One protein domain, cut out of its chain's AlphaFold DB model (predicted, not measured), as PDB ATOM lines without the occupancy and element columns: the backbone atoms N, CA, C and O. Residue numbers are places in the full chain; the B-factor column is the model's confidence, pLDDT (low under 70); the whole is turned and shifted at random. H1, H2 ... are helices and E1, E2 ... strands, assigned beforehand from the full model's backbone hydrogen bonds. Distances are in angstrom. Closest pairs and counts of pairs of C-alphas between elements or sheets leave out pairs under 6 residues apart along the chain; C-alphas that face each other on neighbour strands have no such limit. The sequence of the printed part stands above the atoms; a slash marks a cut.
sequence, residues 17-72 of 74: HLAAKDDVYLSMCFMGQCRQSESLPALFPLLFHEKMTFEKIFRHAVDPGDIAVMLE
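AT A GLANCE: This is residues 17 to 72 of the 74 residues of the protein "SPATA6 domain-containing protein" of Amphiprion ocellaris (UniProt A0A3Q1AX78). With little regular structure, this is a long thin rod: a small hairpin of two antiparallel strands, E1 and E2, and a short helix, H1, at one end. Between E2 and H1 the unnamed residues 37 to 63 first run back toward the first printed residues, then along the rod to H1. The printed part has 56 residues, 16 of them in named elements, in the order E1, E2, H1, of mixed class; it is extended, with a radius of gyration of the C-alphas of 16.7 A and spans of 50 by 16 by 16 A.

IN THESE COORDINATES: Find C-alpha 27 at (-51.593, -0.536, -4.433), where E1, residues 27 to 30, begins its 10.0 A. E2, residues 33 to 36, covers 10.4 A. H1, residues 64 to 71, runs 11.1 A to C-alpha 71 at (-50.203, 5.114, -23.426).

HOW THE PARTS SIT: Look at the hairpin E1 and E2, at 159 degrees: N 28 and O 35 are 2.9 A apart, within hydrogen-bond range. E1 and H1 are apart. In H1, 3 of 4 O i to N i+4 pairs are within range.

THE WHOLE: The C-alphas of Ala 19 and Val 62, the two farthest apart, are 50.8 A apart. The printed part has no cut; the link E1 to E2 is tight, E2 to H1 long. Residue 17 and residues 19 to 21 have pLDDT under 70.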
ATOM      1  N   HIS A  17     -58.000   6.976  14.213       66.69
ATOM      2  CA  HIS A  17     -57.727   5.633  13.713       66.69
ATOM      3  C   HIS A  17     -58.815   5.223  12.713       66.69
ATOM      4  O   HIS A  17     -60.004   5.419  12.988       66.69
ATOM      5  N   LEU A  18     -58.444   4.611  11.582       70.50
ATOM      6  CA  LEU A  18     -59.431   3.856  10.801       70.50
ATOM      7  C   LEU A  18     -59.983   2.725  11.675       70.50
ATOM      8  O   LEU A  18     -59.253   2.090  12.434       70.50
ATOM      9  N   ALA A  19     -61.289   2.474  11.578       66.75
ATOM     10  CA  ALA A  19     -61.938   1.406  12.338       66.75
ATOM     11  C   ALA A  19     -61.376   0.013  11.987       66.75
ATOM     12  O   ALA A  19     -61.411  -0.895  12.817       66.75
ATOM     13  N   ALA A  20     -60.839  -0.139  10.771       64.06
ATOM     14  CA  ALA A  20     -60.018  -1.275  10.385       64.06
ATOM     15  C   ALA A  20     -58.639  -1.112  11.035       64.06
ATOM     16  O   ALA A  20     -57.901  -0.179  10.731       64.06
ATOM     17  N   LYS A  21     -58.342  -1.996  11.985       66.06
ATOM     18  CA  LYS A  21     -57.174  -1.921  12.870       66.06
ATOM     19  C   LYS A  21     -55.859  -2.324  12.189       66.06
ATOM     20  O   LYS A  21     -54.822  -2.289  12.845       66.06
ATOM     21  N   ASP A  22     -55.931  -2.739  10.929       82.44
ATOM     22  CA  ASP A  22     -54.798  -3.205  10.141       82.44
ATOM     23  C   ASP A  22     -54.047  -2.028   9.513       82.44
ATOM     24  O   ASP A  22     -54.614  -0.957   9.271       82.44
ATOM     25  N   ASP A  23     -52.764  -2.236   9.235       88.44
ATOM     26  CA  ASP A  23     -51.958  -1.249   8.531       88.44
ATOM     27  C   ASP A  23     -52.478  -1.023   7.100       88.44
ATOM     28  O   ASP A  23     -53.008  -1.918   6.436       88.44
ATOM     29  N   VAL A  24     -52.305   0.202   6.612       89.12
ATOM     30  CA  VAL A  24     -52.749   0.662   5.296       89.12
ATOM     31  C   VAL A  24     -51.563   0.730   4.347       89.12
ATOM     32  O   VAL A  24     -50.527   1.293   4.681       89.12
ATOM     33  N   TYR A  25     -51.741   0.248   3.122       92.75
ATOM     34  CA  TYR A  25     -50.779   0.411   2.032       92.75
ATOM     35  C   TYR A  25     -51.481   0.934   0.776       92.75
ATOM     36  O   TYR A  25     -52.703   0.833   0.627       92.75
ATOM     37  N   LEU A  26     -50.707   1.487  -0.153       93.06
ATOM     38  CA  LEU A  26     -51.175   1.843  -1.486       93.06
ATOM     39  C   LEU A  26     -50.865   0.707  -2.451       93.06
ATOM     40  O   LEU A  26     -49.733   0.241  -2.500       93.06
ATOM     41  N   SER A  27     -51.841   0.300  -3.260       93.94
ATOM     42  CA  SER A  27     -51.593  -0.536  -4.433       93.94
ATOM     43  C   SER A  27     -51.808   0.282  -5.696       93.94
ATOM     44  O   SER A  27     -52.851   0.911  -5.869       93.94
ATOM     45  N   MET A  28     -50.816   0.279  -6.581       94.19
ATOM     46  CA  MET A  28     -50.855   0.987  -7.851       94.19
ATOM     47  C   MET A  28     -50.623   0.007  -8.987       94.19
ATOM     48  O   MET A  28     -49.606  -0.684  -9.013       94.19
ATOM     49  N   CYS A  29     -51.548  -0.010  -9.941       92.25
ATOM     50  CA  CYS A  29     -51.395  -0.737 -11.189       92.25
ATOM     51  C   CYS A  29     -51.133   0.250 -12.322       92.25
ATOM     52  O   CYS A  29     -51.953   1.124 -12.597       92.25
ATOM     53  N   PHE A  30     -49.989   0.111 -12.980       89.81
ATOM     54  CA  PHE A  30     -49.574   0.978 -14.068       89.81
ATOM     55  C   PHE A  30     -48.851   0.171 -15.147       89.81
ATOM     56  O   PHE A  30     -48.042  -0.709 -14.860       89.81
ATOM     57  N   MET A  31     -49.186   0.435 -16.413       88.44
ATOM     58  CA  MET A  31     -48.585  -0.214 -17.587       88.44
ATOM     59  C   MET A  31     -48.634  -1.764 -17.591       88.44
ATOM     60  O   MET A  31     -47.875  -2.397 -18.327       88.44
ATOM     61  N   GLY A  32     -49.553  -2.389 -16.844       86.75
ATOM     62  CA  GLY A  32     -49.671  -3.852 -16.711       86.75
ATOM     63  C   GLY A  32     -48.847  -4.461 -15.570       86.75
ATOM     64  O   GLY A  32     -48.756  -5.678 -15.458       86.75
ATOM     65  N   GLN A  33     -48.244  -3.627 -14.727       91.88
ATOM     66  CA  GLN A  33     -47.566  -4.017 -13.496       91.88
ATOM     67  C   GLN A  33     -48.365  -3.489 -12.309       91.88
ATOM     68  O   GLN A  33     -48.855  -2.366 -12.367       91.88
ATOM     69  N   CYS A  34     -48.460  -4.253 -11.225       95.38
ATOM     70  CA  CYS A  34     -49.008  -3.763  -9.963       95.38
ATOM     71  C   CYS A  34     -47.923  -3.809  -8.891       95.38
ATOM     72  O   CYS A  34     -47.180  -4.786  -8.799       95.38
ATOM     73  N   ARG A  35     -47.826  -2.748  -8.093       95.00
ATOM     74  CA  ARG A  35     -46.921  -2.663  -6.945       95.00
ATOM     75  C   ARG A  35     -47.666  -2.165  -5.719       95.00
ATOM     76  O   ARG A  35     -48.728  -1.554  -5.839       95.00
ATOM     77  N   GLN A  36     -47.121  -2.484  -4.554       95.56
ATOM     78  CA  GLN A  36     -47.645  -2.085  -3.256       95.56
ATOM     79  C   GLN A  36     -46.594  -1.258  -2.524       95.56
ATOM     80  O   GLN A  36     -45.403  -1.485  -2.736       95.56
ATOM     81  N   SER A  37     -47.040  -0.290  -1.725       94.38
ATOM     82  CA  SER A  37     -46.163   0.457  -0.827       94.38
ATOM     83  C   SER A  37     -45.850  -0.379   0.403       94.38
ATOM     84  O   SER A  37     -46.503  -1.394   0.663       94.38
ATOM     85  N   GLU A  38     -44.932   0.112   1.223       92.06
ATOM     86  CA  GLU A  38     -44.873  -0.325   2.614       92.06
ATOM     87  C   GLU A  38     -46.206  -0.049   3.330       92.06
ATOM     88  O   GLU A  38     -46.927   0.912   3.021       92.06
ATOM     89  N   SER A  39     -46.543  -0.921   4.278       91.81
ATOM     90  CA  SER A  39     -47.704  -0.752   5.145       91.81
ATOM     91  C   SER A  39     -47.409   0.293   6.218       91.81
ATOM     92  O   SER A  39     -46.359   0.262   6.858       91.81
ATOM     93  N   LEU A  40     -48.347   1.212   6.429       89.06
ATOM     94  CA  LEU A  40     -48.271   2.269   7.431       89.06
ATOM     95  C   LEU A  40     -49.415   2.133   8.439       89.06
ATOM     96  O   LEU A  40     -50.522   1.752   8.053       89.06
ATOM     97  N   PRO A  41     -49.208   2.530   9.705       87.69
ATOM     98  CA  PRO A  41     -50.289   2.584  10.675       87.69
ATOM     99  C   PRO A  41     -51.462   3.412  10.153       87.69
ATOM    100  O   PRO A  41     -51.275   4.474   9.553       87.69
ATOM    101  N   ALA A  42     -52.678   2.957  10.440       85.75
ATOM    102  CA  ALA A  42     -53.931   3.583  10.027       85.75
ATOM    103  C   ALA A  42     -54.261   4.894  10.786       85.75
ATOM    104  O   ALA A  42     -55.362   5.061  11.315       85.75
ATOM    105  N   LEU A  43     -53.290   5.807  10.872       83.81
ATOM    106  CA  LEU A  43     -53.326   7.057  11.629       83.81
ATOM    107  C   LEU A  43     -53.329   8.256  10.686       83.81
ATOM    108  O   LEU A  43     -52.415   8.430   9.882       83.81
ATOM    109  N   PHE A  44     -54.333   9.124  10.808       79.38
ATOM    110  CA  PHE A  44     -54.407  10.314   9.966       79.38
ATOM    111  C   PHE A  44     -53.560  11.489  10.483       79.38
ATOM    112  O   PHE A  44     -53.508  11.734  11.695       79.38
ATOM    113  N   PRO A  45     -52.974  12.288   9.564       82.81
ATOM    114  CA  PRO A  45     -52.998  12.117   8.102       82.81
ATOM    115  C   PRO A  45     -52.075  10.981   7.625       82.81
ATOM    116  O   PRO A  45     -50.937  10.889   8.072       82.81
ATOM    117  N   LEU A  46     -52.540  10.159   6.674       82.31
ATOM    118  CA  LEU A  46     -51.690   9.148   6.037       82.31
ATOM    119  C   LEU A  46     -50.686   9.841   5.111       82.31
ATOM    120  O   LEU A  46     -51.079  10.533   4.168       82.31
ATOM    121  N   LEU A  47     -49.395   9.659   5.382       85.31
ATOM    122  CA  LEU A  47     -48.307  10.267   4.623       85.31
ATOM    123  C   LEU A  47     -47.490   9.182   3.919       85.31
ATOM    124  O   LEU A  47     -46.638   8.539   4.526       85.31
ATOM    125  N   PHE A  48     -47.729   9.010   2.621       88.88
ATOM    126  CA  PHE A  48     -46.933   8.131   1.767       88.88
ATOM    127  C   PHE A  48     -45.840   8.954   1.079       88.88
ATOM    128  O   PHE A  48     -46.118   9.723   0.160       88.88
ATOM    129  N   HIS A  49     -44.595   8.810   1.538       88.81
ATOM    130  CA  HIS A  49     -43.421   9.475   0.951       88.81
ATOM    131  C   HIS A  49     -42.611   8.563   0.017       88.81
ATOM    132  O   HIS A  49     -41.559   8.957  -0.487       88.81
ATOM    133  N   GLU A  50     -43.098   7.348  -0.220       90.88
ATOM    134  CA  GLU A  50     -42.445   6.371  -1.078       90.88
ATOM    135  C   GLU A  50     -42.576   6.746  -2.562       90.88
ATOM    136  O   GLU A  50     -43.628   7.187  -3.031       90.88
ATOM    137  N   LYS A  51     -41.501   6.530  -3.327       92.00
ATOM    138  CA  LYS A  51     -41.505   6.669  -4.784       92.00
ATOM    139  C   LYS A  51     -41.680   5.301  -5.445       92.00
ATOM    140  O   LYS A  51     -40.722   4.539  -5.554       92.00
ATOM    141  N   MET A  52     -42.862   5.038  -5.998       93.88
ATOM    142  CA  MET A  52     -43.073   3.868  -6.855       93.88
ATOM    143  C   MET A  52     -42.545   4.120  -8.267       93.88
ATOM    144  O   MET A  52     -42.941   5.077  -8.930       93.88
ATOM    145  N   THR A  53     -41.660   3.240  -8.738       93.38
ATOM    146  CA  THR A  53     -41.116   3.286 -10.102       93.38
ATOM    147  C   THR A  53     -41.618   2.088 -10.902       93.38
ATOM    148  O   THR A  53     -41.528   0.949 -10.442       93.38
ATOM    149  N   PHE A  54     -42.128   2.354 -12.102       93.81
ATOM    150  CA  PHE A  54     -42.598   1.353 -13.055       93.81
ATOM    151  C   PHE A  54     -41.761   1.448 -14.324       93.81
ATOM    152  O   PHE A  54     -41.478   2.545 -14.801       93.81
ATOM    153  N   GLU A  55     -41.383   0.299 -14.872       92.44
ATOM    154  CA  GLU A  55     -40.580   0.214 -16.089       92.44
ATOM    155  C   GLU A  55     -41.252  -0.743 -17.062       92.44
ATOM    156  O   GLU A  55     -41.640  -1.857 -16.698       92.44
ATOM    157  N   LYS A  56     -41.365  -0.321 -18.321       90.75
ATOM    158  CA  LYS A  56     -41.916  -1.146 -19.391       90.75
ATOM    159  C   LYS A  56     -41.116  -0.966 -20.665       90.75
ATOM    160  O   LYS A  56     -40.853   0.151 -21.095       90.75
ATOM    161  N   ILE A  57     -40.806  -2.092 -21.297       90.56
ATOM    162  CA  ILE A  57     -40.199  -2.129 -22.623       90.56
ATOM    163  C   ILE A  57     -41.315  -2.278 -23.657       90.56
ATOM    164  O   ILE A  57     -42.004  -3.301 -23.703       90.56
ATOM    165  N   PHE A  58     -41.468  -1.271 -24.512       90.69
ATOM    166  CA  PHE A  58     -42.389  -1.294 -25.645       90.69
ATOM    167  C   PHE A  58     -41.701  -1.908 -26.864       90.69
ATOM    168  O   PHE A  58     -41.195  -1.206 -27.730       90.69
ATOM    169  N   ARG A  59     -41.669  -3.245 -26.931       90.12
ATOM    170  CA  ARG A  59     -40.918  -3.996 -27.962       90.12
ATOM    171  C   ARG A  59     -41.345  -3.726 -29.411       90.12
ATOM    172  O   ARG A  59     -40.622  -4.110 -30.320       90.12
ATOM    173  N   HIS A  60     -42.515  -3.130 -29.619       88.75
ATOM    174  CA  HIS A  60     -43.088  -2.875 -30.942       88.75
ATOM    175  C   HIS A  60     -43.180  -1.385 -31.289       88.75
ATOM    176  O   HIS A  60     -43.674  -1.063 -32.361       88.75
ATOM    177  N   ALA A  61     -42.721  -0.498 -30.403       92.69
ATOM    178  CA  ALA A  61     -42.598   0.916 -30.728       92.69
ATOM    179  C   ALA A  61     -41.352   1.103 -31.600       92.69
ATOM    180  O   ALA A  61     -40.250   0.728 -31.193       92.69
ATOM    181  N   VAL A  62     -41.537   1.640 -32.803       92.19
ATOM    182  CA  VAL A  62     -40.445   1.961 -33.730       92.19
ATOM    183  C   VAL A  62     -40.086   3.440 -33.600       92.19
ATOM    184  O   VAL A  62     -38.909   3.792 -33.673       92.19
ATOM    185  N   ASP A  63     -41.084   4.283 -33.333       93.81
ATOM    186  CA  ASP A  63     -40.952   5.715 -33.086       93.81
ATOM    187  C   ASP A  63     -41.426   6.085 -31.661       93.81
ATOM    188  O   ASP A  63     -42.349   5.456 -31.134       93.81
ATOM    189  N   PRO A  64     -40.850   7.111 -30.999       89.56
ATOM    190  CA  PRO A  64     -41.341   7.579 -29.701       89.56
ATOM    191  C   PRO A  64     -42.824   7.988 -29.697       89.56
ATOM    192  O   PRO A  64     -43.481   7.866 -28.663       89.56
ATOM    193  N   GLY A  65     -43.370   8.437 -30.832       91.69
ATOM    194  CA  GLY A  65     -44.790   8.731 -31.011       91.69
ATOM    195  C   GLY A  65     -45.689   7.503 -30.850       91.69
ATOM    196  O   GLY A  65     -46.779   7.626 -30.292       91.69
ATOM    197  N   ASP A  66     -45.211   6.306 -31.213       92.00
ATOM    198  CA  ASP A  66     -45.949   5.055 -30.995       92.00
ATOM    199  C   ASP A  66     -46.208   4.832 -29.501       92.00
ATOM    200  O   ASP A  66     -47.283   4.386 -29.104       92.00
ATOM    201  N   ILE A  67     -45.242   5.193 -28.645       90.94
ATOM    202  CA  ILE A  67     -45.378   5.067 -27.189       90.94
ATOM    203  C   ILE A  67     -46.496   5.977 -26.677       90.94
ATOM    204  O   ILE A  67     -47.263   5.553 -25.813       90.94
ATOM    205  N   ALA A  68     -46.618   7.200 -27.208       90.00
ATOM    206  CA  ALA A  68     -47.696   8.111 -26.830       90.00
ATOM    207  C   ALA A  68     -49.066   7.492 -27.150       90.00
ATOM    208  O   ALA A  68     -49.895   7.377 -26.250       90.00
ATOM    209  N   VAL A  69     -49.246   6.969 -28.368       89.00
ATOM    210  CA  VAL A  69     -50.484   6.282 -28.787       89.00
ATOM    211  C   VAL A  69     -50.767   5.046 -27.926       89.00
ATOM    212  O   VAL A  69     -51.905   4.791 -27.548       89.00
ATOM    213  N   MET A  70     -49.738   4.270 -27.567       87.25
ATOM    214  CA  MET A  70     -49.883   3.088 -26.704       87.25
ATOM    215  C   MET A  70     -50.228   3.422 -25.243       87.25
ATOM    216  O   MET A  70     -50.716   2.546 -24.525       87.25
ATOM    217  N   LEU A  71     -49.920   4.635 -24.781       87.81
ATOM    218  CA  LEU A  71     -50.203   5.114 -23.426       87.81
ATOM    219  C   LEU A  71     -51.523   5.884 -23.318       87.81
ATOM    220  O   LEU A  71     -52.001   6.098 -22.201       87.81
ATOM    221  N   GLU A  72     -52.114   6.293 -24.439       84.19
ATOM    222  CA  GLU A  72     -53.427   6.928 -24.453       84.19
ATOM    223  C   GLU A  72     -54.483   5.985 -23.852       84.19
ATOM    224  O   GLU A  72     -54.690   4.854 -24.297       84.19
TER     225      GLU A  72